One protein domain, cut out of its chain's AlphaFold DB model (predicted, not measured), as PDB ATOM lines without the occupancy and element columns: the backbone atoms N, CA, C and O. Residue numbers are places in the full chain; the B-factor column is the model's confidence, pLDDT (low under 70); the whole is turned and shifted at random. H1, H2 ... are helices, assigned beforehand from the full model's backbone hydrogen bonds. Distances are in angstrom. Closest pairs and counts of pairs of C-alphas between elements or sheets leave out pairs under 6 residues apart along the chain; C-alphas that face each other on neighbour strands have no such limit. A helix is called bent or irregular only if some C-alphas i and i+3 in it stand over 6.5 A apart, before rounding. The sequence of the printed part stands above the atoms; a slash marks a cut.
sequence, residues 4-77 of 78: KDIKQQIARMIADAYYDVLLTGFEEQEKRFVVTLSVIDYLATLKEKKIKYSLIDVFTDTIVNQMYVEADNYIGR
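This is residues 4 to 77 of the 78 residues of an uncharacterized protein of Firmicutes bacterium (UniProt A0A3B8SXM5). A bent helix, H1, folds back as two arms, and H2 and H4 pack on it; short H3 lies away from H1. The 74 printed residues have four named helices, H1 to H4, and no named strand: all helix, compact, radius of gyration of the C-alphas 11.8 A, spans 37 by 24 by 22 A.

H1, residues 4 to 28, assigned as one helix by its hydrogen bonds, is bent: C-alphas 14 and 17 are 9.3 A apart. Its arms H1a, residues 4 to 14, and H1b, residues 17 to 28, touch, closest C-alphas Ala 11 and Tyr 19, 5.3 A. H1b is irregular: C-alphas 17 and 20 are 8.3 A apart. H2, residues 34 to 48, touches H1a with residues 40 to 44 alone, closest C-alphas Ile 6 and Ile 40, 6.3 A, at a steep tilt of 48 degrees, opposite ways. H4, residues 61 to 75, touches H1b with residues 71 to 75 alone, closest C-alphas Leu 22 and Ala 71, 7.1 A, about perpendicular at 87 degrees. H3, residues 55 to 58, is near H2. Every O i to N i+4 pair is within hydrogen-bond range in H1a, H2 and H4; 7 of 8 are in H1b.

H1a begins at C-alpha 4 (302.574, -196.006, 165.857); H4, 20.7 A long, ends at C-alpha 75 (321.345, -187.202, 166.588). H2 is 21.1 A long.

The farthest C-alphas, Lys 50 and Arg 77, are 38.1 A apart. The printed part has no cut; residue 77 is under pLDDT 70.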
ATOM      1  N   LYS A   4     301.421-195.587 166.661       87.75
ATOM      2  CA  LYS A   4     302.574-196.006 165.857       87.75
ATOM      3  C   LYS A   4     302.681-195.242 164.536       87.75
ATOM      4  O   LYS A   4     303.751-194.741 164.220       87.75
ATOM      5  N   ASP A   5     301.584-195.075 163.809       89.31
ATOM      6  CA  ASP A   5     301.606-194.399 162.508       89.31
ATOM      7  C   ASP A   5     301.892-192.897 162.658       89.31
ATOM      8  O   ASP A   5     302.536-192.297 161.802       89.31
ATOM      9  N   ILE A   6     301.465-192.289 163.772       91.81
ATOM     10  CA  ILE A   6     301.781-190.890 164.096       91.81
ATOM     11  C   ILE A   6     303.272-190.754 164.410       91.81
ATOM     12  O   ILE A   6     303.926-189.890 163.835       91.81
ATOM     13  N   LYS A   7     303.838-191.641 165.244       94.25
ATOM     14  CA  LYS A   7     305.290-191.672 165.508       94.25
ATOM     15  C   LYS A   7     306.096-191.745 164.209       94.25
ATOM     16  O   LYS A   7     307.053-190.997 164.041       94.25
ATOM     17  N   GLN A   8     305.680-192.602 163.276       94.38
ATOM     18  CA  GLN A   8     306.350-192.758 161.985       94.38
ATOM     19  C   GLN A   8     306.269-191.494 161.122       94.38
ATOM     20  O   GLN A   8     307.271-191.087 160.539       94.38
ATOM     21  N   GLN A   9     305.100-190.854 161.056       92.94
ATOM     22  CA  GLN A   9     304.937-189.596 160.322       92.94
ATOM     23  C   GLN A   9     305.806-188.482 160.906       92.94
ATOM     24  O   GLN A   9     306.477-187.778 160.156       92.94
ATOM     25  N   ILE A  10     305.838-188.364 162.233       94.44
ATOM     26  CA  ILE A  10     306.647-187.370 162.943       94.44
ATOM     27  C   ILE A  10     308.140-187.614 162.715       94.44
ATOM     28  O   ILE A  10     308.855-186.676 162.379       94.44
ATOM     29  N   ALA A  11     308.609-188.861 162.823       95.81
ATOM     30  CA  ALA A  11     310.011-189.201 162.575       95.81
ATOM     31  C   ALA A  11     310.452-188.816 161.152       95.81
ATOM     32  O   ALA A  11     311.492-188.182 160.982       95.81
ATOM     33  N   ARG A  12     309.633-189.130 160.135       94.50
ATOM     34  CA  ARG A  12     309.919-188.760 158.735       94.50
ATOM     35  C   ARG A  12     309.891-187.255 158.502       94.50
ATOM     36  O   ARG A  12     310.716-186.741 157.758       94.50
ATOM     37  N   MET A  13     308.945-186.561 159.134       92.50
ATOM     38  CA  MET A  13     308.836-185.107 159.051       92.50
ATOM     39  C   MET A  13     310.076-184.419 159.626       92.50
ATOM     40  O   MET A  13     310.569-183.468 159.033       92.50
ATOM     41  N   ILE A  14     310.569-184.900 160.770       93.75
ATOM     42  CA  ILE A  14     311.732-184.325 161.444       93.75
ATOM     43  C   ILE A  14     313.013-184.587 160.643       93.75
ATOM     44  O   ILE A  14     313.734-183.652 160.308       93.75
ATOM     45  N   ALA A  15     313.328-185.854 160.362       92.81
ATOM     46  CA  ALA A  15     314.518-186.210 159.598       92.81
ATOM     47  C   ALA A  15     314.385-187.611 158.993       92.81
ATOM     48  O   ALA A  15     314.724-188.611 159.625       92.81
ATOM     49  N   ASP A  16     313.957-187.677 157.731       92.81
ATOM     50  CA  ASP A  16     313.779-188.937 156.997       92.81
ATOM     51  C   ASP A  16     315.055-189.804 156.972       92.81
ATOM     52  O   ASP A  16     315.004-191.002 157.233       92.81
ATOM     53  N   ALA A  17     316.232-189.187 156.799       93.25
ATOM     54  CA  ALA A  17     317.525-189.885 156.808       93.25
ATOM     55  C   ALA A  17     317.899-190.515 158.169       93.25
ATOM     56  O   ALA A  17     318.752-191.400 158.220       93.25
ATOM     57  N   TYR A  18     317.273-190.070 159.262       92.75
ATOM     58  CA  TYR A  18     317.482-190.578 160.622       92.75
ATOM     59  C   TYR A  18     316.213-191.227 161.189       92.75
ATOM     60  O   TYR A  18     316.095-191.390 162.403       92.75
ATOM     61  N   TYR A  19     315.272-191.614 160.326       94.81
ATOM     62  CA  TYR A  19     313.959-192.134 160.703       94.81
ATOM     63  C   TYR A  19     314.020-193.253 161.757       94.81
ATOM     64  O   TYR A  19     313.377-193.141 162.801       94.81
ATOM     65  N   ASP A  20     314.818-194.299 161.522       94.88
ATOM     66  CA  ASP A  20     314.912-195.436 162.450       94.88
ATOM     67  C   ASP A  20     315.550-195.024 163.783       94.88
ATOM     68  O   ASP A  20     315.084-195.419 164.849       94.88
ATOM     69  N   VAL A  21     316.567-194.156 163.730       95.12
ATOM     70  CA  VAL A  21     317.237-193.608 164.917       95.12
ATOM     71  C   VAL A  21     316.248-192.804 165.762       95.12
ATOM     72  O   VAL A  21     316.191-192.980 166.976       95.12
ATOM     73  N   LEU A  22     315.424-191.962 165.133       96.19
ATOM     74  CA  LEU A  22     314.394-191.183 165.820       96.19
ATOM     75  C   LEU A  22     313.318-192.069 166.445       96.19
ATOM     76  O   LEU A  22     312.920-191.810 167.578       96.19
ATOM     77  N   LEU A  23     312.877-193.127 165.759       96.25
ATOM     78  CA  LEU A  23     311.920-194.072 166.337       96.25
ATOM     79  C   LEU A  23     312.476-194.750 167.591       96.25
ATOM     80  O   LEU A  23     311.781-194.772 168.608       96.25
ATOM     81  N   THR A  24     313.722-195.228 167.551       95.50
ATOM     82  CA  THR A  24     314.400-195.764 168.739       95.50
ATOM     83  C   THR A  24     314.499-194.703 169.836       95.50
ATOM     84  O   THR A  24     314.180-194.971 170.992       95.50
ATOM     85  N   GLY A  25     314.854-193.465 169.485       95.31
ATOM     86  CA  GLY A  25     314.916-192.345 170.424       95.31
ATOM     87  C   GLY A  25     313.581-192.056 171.119       95.31
ATOM     88  O   GLY A  25     313.552-191.862 172.334       95.31
ATOM     89  N   PHE A  26     312.471-192.086 170.380       95.44
ATOM     90  CA  PHE A  26     311.128-191.883 170.931       95.44
ATOM     91  C   PHE A  26     310.703-192.979 171.915       95.44
ATOM     92  O   PHE A  26     309.794-192.745 172.707       95.44
ATOM     93  N   GLU A  27     311.286-194.174 171.833       93.69
ATOM     94  CA  GLU A  27     310.936-195.318 172.686       93.69
ATOM     95  C   GLU A  27     311.889-195.474 173.872       93.69
ATOM     96  O   GLU A  27     311.453-195.759 174.983       93.69
ATOM     97  N   GLU A  28     313.184-195.251 173.663       95.25
ATOM     98  CA  GLU A  28     314.213-195.525 174.671       95.25
ATOM     99  C   GLU A  28     314.695-194.270 175.410       95.25
ATOM    100  O   GLU A  28     315.325-194.361 176.466       95.25
ATOM    101  N   GLN A  29     314.441-193.080 174.860       94.31
ATOM    102  CA  GLN A  29     314.984-191.811 175.352       94.31
ATOM    103  C   GLN A  29     313.891-190.751 175.511       94.31
ATOM    104  O   GLN A  29     314.110-189.581 175.202       94.31
ATOM    105  N   GLU A  30     312.729-191.129 176.053       93.00
ATOM    106  CA  GLU A  30     311.545-190.258 176.169       93.00
ATOM    107  C   GLU A  30     311.843-188.874 176.771       93.00
ATOM    108  O   GLU A  30     311.345-187.855 176.298       93.00
ATOM    109  N   LYS A  31     312.738-188.808 177.766       95.06
ATOM    110  CA  LYS A  31     313.153-187.552 178.423       95.06
ATOM    111  C   LYS A  31     313.845-186.550 177.491       95.06
ATOM    112  O   LYS A  31     313.985-185.391 177.866       95.06
ATOM    113  N   ARG A  32     314.329-186.989 176.328       95.38
ATOM    114  CA  ARG A  32     314.959-186.137 175.307       95.38
ATOM    115  C   ARG A  32     313.968-185.636 174.256       95.38
ATOM    116  O   ARG A  32     314.331-184.762 173.483       95.38
ATOM    117  N   PHE A  33     312.753-186.181 174.245       96.31
ATOM    118  CA  PHE A  33     311.724-185.940 173.237       96.31
ATOM    119  C   PHE A  33     310.409-185.481 173.875       96.31
ATOM    120  O   PHE A  33     309.329-185.900 173.465       96.31
ATOM    121  N   VAL A  34     310.477-184.664 174.926       96.81
ATOM    122  CA  VAL A  34     309.304-184.279 175.726       96.81
ATOM    123  C   VAL A  34     308.270-183.543 174.874       96.81
ATOM    124  O   VAL A  34     307.078-183.857 174.942       96.81
ATOM    125  N   VAL A  35     308.709-182.591 174.051       96.50
ATOM    126  CA  VAL A  35     307.834-181.837 173.145       96.50
ATOM    127  C   VAL A  35     307.302-182.760 172.058       96.50
ATOM    128  O   VAL A  35     306.090-182.835 171.848       96.50
ATOM    129  N   THR A  36     308.187-183.519 171.418       96.62
ATOM    130  CA  THR A  36     307.833-184.429 170.324       96.62
ATOM    131  C   THR A  36     306.808-185.482 170.757       96.62
ATOM    132  O   THR A  36     305.810-185.699 170.068       96.62
ATOM    133  N   LEU A  37     306.991-186.098 171.928       96.81
ATOM    134  CA  LEU A  37     306.056-187.084 172.475       96.81
ATOM    135  C   LEU A  37     304.726-186.450 172.896       96.81
ATOM    136  O   LEU A  37     303.675-187.023 172.613       96.81
ATOM    137  N   SER A  38     304.745-185.242 173.466       96.06
ATOM    138  CA  SER A  38     303.511-184.505 173.788       96.06
ATOM    139  C   SER A  38     302.691-184.193 172.530       96.06
ATOM    140  O   SER A  38     301.466-184.329 172.527       96.06
ATOM    141  N   VAL A  39     303.362-183.818 171.437       95.00
ATOM    142  CA  VAL A  39     302.733-183.603 170.125       95.00
ATOM    143  C   VAL A  39     302.120-184.900 169.600       95.00
ATOM    144  O   VAL A  39     300.952-184.908 169.205       95.00
ATOM    145  N   ILE A  40     302.862-186.010 169.636       94.50
ATOM    146  CA  ILE A  40     302.364-187.327 169.211       94.50
ATOM    147  C   ILE A  40     301.099-187.716 169.993       94.50
ATOM    148  O   ILE A  40     300.120-188.165 169.392       94.50
ATOM    149  N   ASP A  41     301.097-187.512 171.310       94.75
ATOM    150  CA  ASP A  41     299.969-187.834 172.192       94.75
ATOM    151  C   ASP A  41     298.740-186.969 171.906       94.75
ATOM    152  O   ASP A  41     297.605-187.462 171.850       94.75
ATOM    153  N   TYR A  42     298.953-185.679 171.651       94.06
ATOM    154  CA  TYR A  42     297.879-184.773 171.267       94.06
ATOM    155  C   TYR A  42     297.247-185.173 169.926       94.06
ATOM    156  O   TYR A  42     296.022-185.284 169.818       94.06
ATOM    157  N   LEU A  43     298.066-185.469 168.914       92.00
ATOM    158  CA  LEU A  43     297.583-185.907 167.601       92.00
ATOM    159  C   LEU A  43     296.868-187.264 167.669       92.00
ATOM    160  O   LEU A  43     295.891-187.485 166.942       92.00
ATOM    161  N   ALA A  44     297.316-188.164 168.550       92.12
ATOM    162  CA  ALA A  44     296.612-189.410 168.837       92.12
ATOM    163  C   ALA A  44     295.216-189.127 169.411       92.12
ATOM    164  O   ALA A  44     294.227-189.639 168.887       92.12
ATOM    165  N   THR A  45     295.116-188.211 170.379       92.69
ATOM    166  CA  THR A  45     293.836-187.804 170.981       92.69
ATOM    167  C   THR A  45     292.875-187.196 169.954       92.69
ATOM    168  O   THR A  45     291.688-187.533 169.927       92.69
ATOM    169  N   LEU A  46     293.357-186.304 169.081       91.81
ATOM    170  CA  LEU A  46     292.522-185.715 168.024       91.81
ATOM    171  C   LEU A  46     291.963-186.785 167.082       91.81
ATOM    172  O   LEU A  46     290.791-186.744 166.695       91.81
ATOM    173  N   LYS A  47     292.794-187.771 166.748       88.31
ATOM    174  CA  LYS A  47     292.421-188.869 165.863       88.31
ATOM    175  C   LYS A  47     291.397-189.805 166.486       88.31
ATOM    176  O   LYS A  47     290.440-190.177 165.811       88.31
ATOM    177  N   GLU A  48     291.571-190.159 167.758       92.00
ATOM    178  CA  GLU A  48     290.598-190.951 168.522       92.00
ATOM    179  C   GLU A  48     289.222-190.277 168.530       92.00
ATOM    180  O   GLU A  48     288.192-190.929 168.356       92.00
ATOM    181  N   LYS A  49     289.210-188.944 168.616       93.81
ATOM    182  CA  LYS A  49     287.999-188.118 168.531       93.81
ATOM    183  C   LYS A  49     287.493-187.890 167.100       93.81
ATOM    184  O   LYS A  49     286.512-187.174 166.919       93.81
ATOM    185  N   LYS A  50     288.125-188.497 166.086       91.31
ATOM    186  CA  LYS A  50     287.805-188.360 164.651       91.31
ATOM    187  C   LYS A  50     287.850-186.913 164.142       91.31
ATOM    188  O   LYS A  50     287.169-186.569 163.176       91.31
ATOM    189  N   ILE A  51     288.656-186.068 164.778       90.00
ATOM    190  CA  ILE A  51     288.876-184.686 164.352       90.00
ATOM    191  C   ILE A  51     289.874-184.709 163.192       90.00
ATOM    192  O   ILE A  51     290.931-185.330 163.290       90.00
ATOM    193  N   LYS A  52     289.537-184.049 162.078       85.56
ATOM    194  CA  LYS A  52     290.478-183.854 160.968       85.56
ATOM    195  C   LYS A  52     291.503-182.798 161.366       85.56
ATOM    196  O   LYS A  52     291.118-181.727 161.824       85.56
ATOM    197  N   TYR A  53     292.780-183.096 161.167       84.25
ATOM    198  CA  TYR A  53     293.876-182.186 161.471       84.25
ATOM    199  C   TYR A  53     294.991-182.284 160.432       84.25
ATOM    200  O   TYR A  53     295.139-183.301 159.751       84.25
ATOM    201  N   SER A  54     295.795-181.229 160.374       78.25
ATOM    202  CA  SER A  54     297.104-181.173 159.729       78.25
ATOM    203  C   SER A  54     298.093-180.667 160.771       78.25
ATOM    204  O   SER A  54     297.761-179.778 161.549       78.25
ATOM    205  N   LEU A  55     299.295-181.238 160.819       73.06
ATOM    206  CA  LEU A  55     300.282-180.890 161.840       73.06
ATOM    207  C   LEU A  55     300.658-179.401 161.799       73.06
ATOM    208  O   LEU A  55     300.712-178.761 162.844       73.06
ATOM    209  N   ILE A  56     300.831-178.869 160.587       70.62
ATOM    210  CA  ILE A  56     301.186-177.467 160.318       70.62
ATOM    211  C   ILE A  56     300.047-176.513 160.713       70.62
ATOM    212  O   ILE A  56     300.298-175.384 161.115       70.62
ATOM    213  N   ASP A  57     298.795-176.972 160.660       76.94
ATOM    214  CA  ASP A  57     297.636-176.144 161.021       76.94
ATOM    215  C   ASP A  57     297.372-176.147 162.536       76.94
ATOM    216  O   ASP A  57     296.676-175.278 163.058       76.94
ATOM    217  N   VAL A  58     297.896-177.149 163.249       81.81
ATOM    218  CA  VAL A  58     297.669-177.358 164.686       81.81
ATOM    219  C   VAL A  58     298.767-176.728 165.535       81.81
ATOM    220  O   VAL A  58     298.481-176.183 166.602       81.81
ATOM    221  N   PHE A  59     300.018-176.825 165.092       88.25
ATOM    222  CA  PHE A  59     301.174-176.364 165.850       88.25
ATOM    223  C   PHE A  59     301.873-175.219 165.132       88.25
ATOM    224  O   PHE A  59     302.091-175.263 163.929       88.25
ATOM    225  N   THR A  60     302.257-174.199 165.899       89.62
ATOM    226  CA  THR A  60     303.054-173.087 165.383       89.62
ATOM    227  C   THR A  60     304.487-173.526 165.097       89.62
ATOM    228  O   THR A  60     304.989-174.483 165.701       89.62
ATOM    229  N   ASP A  61     305.182-172.751 164.262       87.94
ATOM    230  CA  ASP A  61     306.605-172.943 163.960       87.94
ATOM    231  C   ASP A  61     307.461-173.076 165.226       87.94
ATOM    232  O   ASP A  61     308.443-173.805 165.232       87.94
ATOM    233  N   THR A  62     307.080-172.432 166.334       92.50
ATOM    234  CA  THR A  62     307.786-172.550 167.617       92.50
ATOM    235  C   THR A  62     307.815-173.984 168.143       92.50
ATOM    236  O   THR A  62     308.875-174.460 168.547       92.50
ATOM    237  N   ILE A  63     306.675-174.681 168.147       93.75
ATOM    238  CA  ILE A  63     306.597-176.064 168.643       93.75
ATOM    239  C   ILE A  63     307.308-177.005 167.676       93.75
ATOM    240  O   ILE A  63     308.084-177.862 168.093       93.75
ATOM    241  N   VAL A  64     307.100-176.792 166.377       92.12
ATOM    242  CA  VAL A  64     307.764-177.564 165.328       92.12
ATOM    243  C   VAL A  64     309.292-177.414 165.425       92.12
ATOM    244  O   VAL A  64     310.011-178.411 165.417       92.12
ATOM    245  N   ASN A  65     309.801-176.197 165.632       94.25
ATOM    246  CA  ASN A  65     311.226-175.932 165.843       94.25
ATOM    247  C   ASN A  65     311.776-176.627 167.091       94.25
ATOM    248  O   ASN A  65     312.888-177.147 167.055       94.25
ATOM    249  N   GLN A  66     311.013-176.682 168.184       95.94
ATOM    250  CA  GLN A  66     311.436-177.419 169.377       95.94
ATOM    251  C   GLN A  66     311.589-178.919 169.102       95.94
ATOM    252  O   GLN A  66     312.557-179.513 169.570       95.94
ATOM    253  N   MET A  67     310.709-179.519 168.293       95.88
ATOM    254  CA  MET A  67     310.848-180.923 167.883       95.88
ATOM    255  C   MET A  67     312.127-181.153 167.066       95.88
ATOM    256  O   MET A  67     312.845-182.125 167.302       95.88
ATOM    257  N   TYR A  68     312.455-180.240 166.144       95.12
ATOM    258  CA  TYR A  68     313.720-180.301 165.402       95.12
ATOM    259  C   TYR A  68     314.935-180.169 166.329       95.12
ATOM    260  O   TYR A  68     315.899-180.910 166.172       95.12
ATOM    261  N   VAL A  69     314.881-179.284 167.329       96.25
ATOM    262  CA  VAL A  69     315.959-179.120 168.321       96.25
ATOM    263  C   VAL A  69     316.132-180.373 169.185       96.25
ATOM    264  O   VAL A  69     317.261-180.769 169.466       96.25
ATOM    265  N   GLU A  70     315.047-181.019 169.618       96.62
ATOM    266  CA  GLU A  70     315.117-182.294 170.352       96.62
ATOM    267  C   GLU A  70     315.807-183.380 169.519       96.62
ATOM    268  O   GLU A  70     316.717-184.062 170.000       96.62
ATOM    269  N   ALA A  71     315.419-183.492 168.251       95.31
ATOM    270  CA  ALA A  71     315.994-184.443 167.316       95.31
ATOM    271  C   ALA A  71     317.468-184.172 167.013       95.31
ATOM    272  O   ALA A  71     318.274-185.100 167.067       95.31
ATOM    273  N   ASP A  72     317.838-182.919 166.757       94.56
ATOM    274  CA  ASP A  72     319.222-182.534 166.482       94.56
ATOM    275  C   ASP A  72     320.122-182.785 167.701       94.56
ATOM    276  O   ASP A  72     321.184-183.393 167.588       94.56
ATOM    277  N   ASN A  73     319.650-182.457 168.908       94.56
ATOM    278  CA  ASN A  73     320.372-182.760 170.147       94.56
ATOM    279  C   ASN A  73     320.554-184.266 170.387       94.56
ATOM    280  O   ASN A  73     321.527-184.685 171.026       94.56
ATOM    281  N   TYR A  74     319.606-185.085 169.929       94.62
ATOM    282  CA  TYR A  74     319.700-186.535 170.027       94.62
ATOM    283  C   TYR A  74     320.655-187.123 168.980       94.62
ATOM    284  O   TYR A  74     321.513-187.924 169.346       94.62
ATOM    285  N   ILE A  75     320.544-186.701 167.717       92.81
ATOM    286  CA  ILE A  75     321.345-187.202 166.588       92.81
ATOM    287  C   ILE A  75     322.791-186.690 166.649       92.81
ATOM    288  O   ILE A  75     323.734-187.450 166.425       92.81
ATOM    289  N   GLY A  76     322.971-185.400 166.942       85.62
ATOM    290  CA  GLY A  76     324.259-184.705 166.944       85.62
ATOM    291  C   GLY A  76     325.178-185.095 168.101       85.62
ATOM    292  O   GLY A  76     326.386-184.883 168.030       85.62
ATOM    293  N   ARG A  77     324.640-185.727 169.150       64.44
ATOM    294  CA  ARG A  77     325.448-186.402 170.172       64.44
ATOM    295  C   ARG A  77     325.845-187.797 169.684       64.44
ATOM    296  O   ARG A  77     325.269-188.793 170.121       64.44
TER     297      ARG A  77